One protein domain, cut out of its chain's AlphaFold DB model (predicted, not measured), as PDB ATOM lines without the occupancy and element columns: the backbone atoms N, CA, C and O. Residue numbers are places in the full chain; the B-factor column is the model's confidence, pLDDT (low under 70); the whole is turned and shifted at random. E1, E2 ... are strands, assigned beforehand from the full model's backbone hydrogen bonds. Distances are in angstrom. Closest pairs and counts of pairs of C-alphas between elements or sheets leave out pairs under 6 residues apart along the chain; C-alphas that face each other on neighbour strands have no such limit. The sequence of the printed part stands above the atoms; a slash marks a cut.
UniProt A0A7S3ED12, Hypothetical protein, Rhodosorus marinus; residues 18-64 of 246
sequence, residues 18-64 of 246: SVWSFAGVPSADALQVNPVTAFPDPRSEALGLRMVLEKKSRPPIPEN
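Overview. This is residues 18 to 64 of the 246 residues of the protein "Hypothetical protein" of Rhodosorus marinus (UniProt A0A7S3ED12). Little regular structure: a small wall of three strands, with residues 23 to 36 arching over one face from E1 to E2 and the tail after E3 folding back on that same side. The printed part has 47 residues, with strands E1, E2, E3 along the chain, no named helix and 15 residues in named elements, all strand. The sheet order is E1, E3, E2, antiparallel. The whole is compact, radius of gyration of the C-alphas 10.0 A, spanning 28 by 22 by 13 A.

Along the chain. E1, residues 18 to 22, begins with C-alpha 18 at (30.669, -4.222, -32.149) and is 13.4 A long. E2, residues 37 to 40, is 10.6 A. E3, residues 49 to 54, is 16.5 A and ends with C-alpha 54 at (34.884, -8.561, -31.466).

Arrangement. E1 and inner strand E3 are antiparallel at 152 degrees; N 20 and O 51 are 2.8 A apart. E2 and E3 form an antiparallel hairpin at 168 degrees; N 50 and O 39 are 2.8 A apart. Edge strands E1 and E2 are apart.

Size, cuts and confidence. The C-alphas of Ser 44 and Lys 56, the farthest apart, are 28.2 A apart. The printed part has no cut. The link E1 to E2 is long. Only residue 26 is under pLDDT 70.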
ATOM      1  N   SER A  18      31.371  -5.304 -32.843       93.25
ATOM      2  CA  SER A  18      30.669  -4.222 -32.149       93.25
ATOM      3  C   SER A  18      31.414  -2.900 -32.325       93.25
ATOM      4  O   SER A  18      32.644  -2.888 -32.403       93.25
ATOM      5  N   VAL A  19      30.668  -1.797 -32.395       92.25
ATOM      6  CA  VAL A  19      31.206  -0.438 -32.550       92.25
ATOM      7  C   VAL A  19      31.022   0.323 -31.245       92.25
ATOM      8  O   VAL A  19      29.952   0.270 -30.642       92.25
ATOM      9  N   TRP A  20      32.063   1.036 -30.828       90.38
ATOM     10  CA  TRP A  20      32.103   1.795 -29.585       90.38
ATOM     11  C   TRP A  20      32.612   3.219 -29.823       90.38
ATOM     12  O   TRP A  20      33.429   3.460 -30.715       90.38
ATOM     13  N   SER A  21      32.140   4.149 -28.992       89.44
ATOM     14  CA  SER A  21      32.548   5.555 -28.971       89.44
ATOM     15  C   SER A  21      33.119   5.905 -27.601       89.44
ATOM     16  O   SER A  21      32.486   5.616 -26.588       89.44
ATOM     17  N   PHE A  22      34.273   6.573 -27.573       87.12
ATOM     18  CA  PHE A  22      34.931   7.042 -26.350       87.12
ATOM     19  C   PHE A  22      35.202   8.532 -26.458       87.12
ATOM     20  O   PHE A  22      36.186   8.937 -27.070       87.12
ATOM     21  N   ALA A  23      34.344   9.346 -25.851       84.19
ATOM     22  CA  ALA A  23      34.620  10.768 -25.707       84.19
ATOM     23  C   ALA A  23      35.684  10.981 -24.619       84.19
ATOM     24  O   ALA A  23      35.653  10.323 -23.578       84.19
ATOM     25  N   GLY A  24      36.628  11.892 -24.860       77.44
ATOM     26  CA  GLY A  24      37.604  12.303 -23.849       77.44
ATOM     27  C   GLY A  24      38.751  11.344 -23.549       77.44
ATOM     28  O   GLY A  24      39.506  11.573 -22.605       77.44
ATOM     29  N   VAL A  25      38.902  10.285 -24.341       73.19
ATOM     30  CA  VAL A  25      40.030   9.356 -24.243       73.19
ATOM     31  C   VAL A  25      41.044   9.693 -25.342       73.19
ATOM     32  O   VAL A  25      40.655   9.733 -26.509       73.19
ATOM     33  N   PRO A  26      42.332   9.913 -25.011       68.38
ATOM     34  CA  PRO A  26      43.319  10.387 -25.983       68.38
ATOM     35  C   PRO A  26      43.787   9.305 -26.970       68.38
ATOM     36  O   PRO A  26      44.147   9.627 -28.099       68.38
ATOM     37  N   SER A  27      43.801   8.025 -26.574       73.94
ATOM     38  CA  SER A  27      44.189   6.910 -27.452       73.94
ATOM     39  C   SER A  27      43.612   5.566 -26.989       73.94
ATOM     40  O   SER A  27      43.232   5.403 -25.830       73.94
ATOM     41  N   ALA A  28      43.566   4.582 -27.895       74.19
ATOM     42  CA  ALA A  28      43.147   3.217 -27.563       74.19
ATOM     43  C   ALA A  28      44.123   2.516 -26.599       74.19
ATOM     44  O   ALA A  28      43.684   1.743 -25.749       74.19
ATOM     45  N   ASP A  29      45.419   2.841 -26.675       75.19
ATOM     46  CA  ASP A  29      46.452   2.296 -25.781       75.19
ATOM     47  C   ASP A  29      46.162   2.617 -24.309       75.19
ATOM     48  O   ASP A  29      46.421   1.801 -23.424       75.19
ATOM     49  N   ALA A  30      45.549   3.777 -24.040       73.31
ATOM     50  CA  ALA A  30      45.142   4.173 -22.694       73.31
ATOM     51  C   ALA A  30      44.055   3.260 -22.095       73.31
ATOM     52  O   ALA A  30      43.865   3.247 -20.881       73.31
ATOM     53  N   LEU A  31      43.343   2.495 -22.929       73.12
ATOM     54  CA  LEU A  31      42.228   1.648 -22.515       73.12
ATOM     55  C   LEU A  31      42.623   0.184 -22.294       73.12
ATOM     56  O   LEU A  31      41.780  -0.584 -21.857       73.12
ATOM     57  N   GLN A  32      43.867  -0.227 -22.563       76.06
ATOM     58  CA  GLN A  32      44.315  -1.626 -22.404       76.06
ATOM     59  C   GLN A  32      43.418  -2.652 -23.136       76.06
ATOM     60  O   GLN A  32      43.190  -3.764 -22.657       76.06
ATOM     61  N   VAL A  33      42.885  -2.280 -24.304       75.56
ATOM     62  CA  VAL A  33      42.069  -3.154 -25.168       75.56
ATOM     63  C   VAL A  33      42.844  -3.448 -26.439       75.56
ATOM     64  O   VAL A  33      43.564  -2.586 -26.928       75.56
ATOM     65  N   ASN A  34      42.626  -4.627 -27.019       83.06
ATOM     66  CA  ASN A  34      43.100  -4.961 -28.360       83.06
ATOM     67  C   ASN A  34      41.934  -4.836 -29.354       83.06
ATOM     68  O   ASN A  34      41.221  -5.821 -29.573       83.06
ATOM     69  N   PRO A  35      41.664  -3.640 -29.906       87.12
ATOM     70  CA  PRO A  35      40.608  -3.480 -30.888       87.12
ATOM     71  C   PRO A  35      40.989  -4.111 -32.228       87.12
ATOM     72  O   PRO A  35      42.162  -4.212 -32.575       87.12
ATOM     73  N   VAL A  36      39.976  -4.472 -33.022       91.81
ATOM     74  CA  VAL A  36      40.168  -4.788 -34.447       91.81
ATOM     75  C   VAL A  36      40.685  -3.546 -35.172       91.81
ATOM     76  O   VAL A  36      41.576  -3.628 -36.012       91.81
ATOM     77  N   THR A  37      40.127  -2.384 -34.832       92.12
ATOM     78  CA  THR A  37      40.647  -1.077 -35.232       92.12
ATOM     79  C   THR A  37      40.166   0.005 -34.271       92.12
ATOM     80  O   THR A  37      39.075  -0.100 -33.701       92.12
ATOM     81  N   ALA A  38      40.974   1.047 -34.102       91.06
ATOM     82  CA  ALA A  38      40.620   2.246 -33.365       91.06
ATOM     83  C   ALA A  38      41.178   3.481 -34.073       91.06
ATOM     84  O   ALA A  38      42.306   3.464 -34.563       91.06
ATOM     85  N   PHE A  39      40.385   4.544 -34.134       91.31
ATOM     86  CA  PHE A  39      40.756   5.792 -34.796       91.31
ATOM     87  C   PHE A  39      39.993   6.978 -34.186       91.31
ATOM     88  O   PHE A  39      38.878   6.784 -33.693       91.31
ATOM     89  N   PRO A  40      40.554   8.201 -34.204       91.19
ATOM     90  CA  PRO A  40      39.802   9.415 -33.884       91.19
ATOM     91  C   PRO A  40      38.562   9.546 -34.770       91.19
ATOM     92  O   PRO A  40      38.625   9.244 -35.961       91.19
ATOM     93  N   ASP A  41      37.435   9.984 -34.211       92.12
ATOM     94  CA  ASP A  41      36.223  10.213 -34.990       92.12
ATOM     95  C   ASP A  41      36.501  11.286 -36.058       92.12
ATOM     96  O   ASP A  41      36.882  12.410 -35.721       92.12
ATOM     97  N   PRO A  42      36.319  10.970 -37.352       91.12
ATOM     98  CA  PRO A  42      36.710  11.869 -38.434       91.12
ATOM     99  C   PRO A  42      35.819  13.115 -38.540       91.12
ATOM    100  O   PRO A  42      36.166  14.049 -39.258       91.12
ATOM    101  N   ARG A  43      34.667  13.137 -37.855       91.12
ATOM    102  CA  ARG A  43      33.681  14.223 -37.943       91.12
ATOM    103  C   ARG A  43      34.004  15.358 -36.984       91.12
ATOM    104  O   ARG A  43      33.801  16.522 -37.323       91.12
ATOM    105  N   SER A  44      34.461  15.018 -35.778       88.00
ATOM    106  CA  SER A  44      34.794  15.973 -34.721       88.00
ATOM    107  C   SER A  44      35.611  15.322 -33.614       88.00
ATOM    108  O   SER A  44      35.258  14.247 -33.127       88.00
ATOM    109  N   GLU A  45      36.624  16.040 -33.135       86.69
ATOM    110  CA  GLU A  45      37.451  15.649 -31.988       86.69
ATOM    111  C   GLU A  45      36.619  15.464 -30.707       86.69
ATOM    112  O   GLU A  45      36.919  14.595 -29.892       86.69
ATOM    113  N   ALA A  46      35.498  16.184 -30.581       85.38
ATOM    114  CA  ALA A  46      34.553  16.061 -29.468       85.38
ATOM    115  C   ALA A  46      33.974  14.649 -29.300       85.38
ATOM    116  O   ALA A  46      33.594  14.243 -28.202       85.38
ATOM    117  N   LEU A  47      33.851  13.906 -30.407       88.06
ATOM    118  CA  LEU A  47      33.344  12.532 -30.405       88.06
ATOM    119  C   LEU A  47      34.419  11.507 -30.028       88.06
ATOM    120  O   LEU A  47      34.099  10.320 -29.896       88.06
ATOM    121  N   GLY A  48      35.655  11.972 -29.828       89.12
ATOM    122  CA  GLY A  48      36.795  11.212 -29.347       89.12
ATOM    123  C   GLY A  48      37.158  10.061 -30.272       89.12
ATOM    124  O   GLY A  48      37.370  10.259 -31.462       89.12
ATOM    125  N   LEU A  49      37.260   8.851 -29.730       89.38
ATOM    126  CA  LEU A  49      37.696   7.671 -30.472       89.38
ATOM    127  C   LEU A  49      36.512   6.815 -30.918       89.38
ATOM    128  O   LEU A  49      35.548   6.598 -30.179       89.38
ATOM    129  N   ARG A  50      36.622   6.255 -32.119       92.19
ATOM    130  CA  ARG A  50      35.836   5.112 -32.585       92.19
ATOM    131  C   ARG A  50      36.658   3.846 -32.446       92.19
ATOM    132  O   ARG A  50      37.825   3.819 -32.828       92.19
ATOM    133  N   MET A  51      36.039   2.793 -31.920       91.00
ATOM    134  CA  MET A  51      36.657   1.473 -31.807       91.00
ATOM    135  C   MET A  51      35.738   0.383 -32.338       91.00
ATOM    136  O   MET A  51      34.533   0.389 -32.081       91.00
ATOM    137  N   VAL A  52      36.327  -0.583 -33.034       93.00
ATOM    138  CA  VAL A  52      35.669  -1.821 -33.449       93.00
ATOM    139  C   VAL A  52      36.272  -2.971 -32.656       93.00
ATOM    140  O   VAL A  52      37.485  -3.179 -32.680       93.00
ATOM    141  N   LEU A  53      35.425  -3.720 -31.954       92.44
ATOM    142  CA  LEU A  53      35.806  -4.877 -31.140       92.44
ATOM    143  C   LEU A  53      35.089  -6.132 -31.635       92.44
ATOM    144  O   LEU A  53      33.993  -6.039 -32.187       92.44
ATOM    145  N   GLU A  54      35.649  -7.312 -31.364       93.50
ATOM    146  CA  GLU A  54      34.884  -8.561 -31.466       93.50
ATOM    147  C   GLU A  54      33.645  -8.503 -30.555       93.50
ATOM    148  O   GLU A  54      33.707  -7.966 -29.451       93.50
ATOM    149  N   LYS A  55      32.515  -9.078 -30.977       91.25
ATOM    150  CA  LYS A  55      31.219  -8.976 -30.276       91.25
ATOM    151  C   LYS A  55      31.262  -9.454 -28.822       91.25
ATOM    152  O   LYS A  55      30.558  -8.921 -27.970       91.25
ATOM    153  N   LYS A  56      32.073 -10.478 -28.550       87.88
ATOM    154  CA  LYS A  56      32.279 -11.057 -27.210       87.88
ATOM    155  C   LYS A  56      33.190 -10.206 -26.319       87.88
ATOM    156  O   LYS A  56      33.211 -10.411 -25.108       87.88
ATOM    157  N   SER A  57      33.938  -9.275 -26.905       85.25
ATOM    158  CA  SER A  57      34.837  -8.381 -26.191       85.25
ATOM    159  C   SER A  57      34.065  -7.156 -25.718       85.25
ATOM    160  O   SER A  57      33.297  -6.553 -26.465       85.25
ATOM    161  N   ARG A  58      34.287  -6.767 -24.465       76.50
ATOM    162  CA  ARG A  58      33.858  -5.466 -23.950       76.50
ATOM    163  C   ARG A  58      35.102  -4.633 -23.690       76.50
ATOM    164  O   ARG A  58      36.078  -5.184 -23.178       76.50
ATOM    165  N   PRO A  59      35.086  -3.339 -24.024       75.50
ATOM    166  CA  PRO A  59      36.169  -2.478 -23.608       75.50
ATOM    167  C   PRO A  59      36.145  -2.410 -22.071       75.50
ATOM    168  O   PRO A  59      35.068  -2.178 -21.509       75.50
ATOM    169  N   PRO A  60      37.263  -2.642 -21.358       71.31
ATOM    170  CA  PRO A  60      37.400  -2.174 -19.989       71.31
ATOM    171  C   PRO A  60      36.957  -0.716 -19.904       71.31
ATOM    172  O   PRO A  60      37.226   0.099 -20.787       71.31
ATOM    173  N   ILE A  61      36.242  -0.419 -18.830       72.19
ATOM    174  CA  ILE A  61      35.883   0.934 -18.441       72.19
ATOM    175  C   ILE A  61      36.902   1.288 -17.351       72.19
ATOM    176  O   ILE A  61      36.782   0.746 -16.251       72.19
ATOM    177  N   PRO A  62      37.952   2.083 -17.650       70.00
ATOM    178  CA  PRO A  62      38.876   2.566 -16.625       70.00
ATOM    179  C   PRO A  62      38.129   3.227 -15.459       70.00
ATOM    180  O   PRO A  62      37.030   3.732 -15.657       70.00
ATOM    181  N   GLU A  63      38.731   3.294 -14.268       71.25
ATOM    182  CA  GLU A  63      38.092   3.891 -13.076       71.25
ATOM    183  C   GLU A  63      37.591   5.332 -13.298       71.25
ATOM    184  O   GLU A  63      36.612   5.754 -12.689       71.25
ATOM    185  N   ASN A  64      38.241   6.084 -14.189       70.62
ATOM    186  CA  ASN A  64      37.895   7.459 -14.551       70.62
ATOM    187  C   ASN A  64      37.002   7.576 -15.801       70.62
ATOM    188  O   ASN A  64      36.756   8.684 -16.278       70.62
TER     189      ASN A  64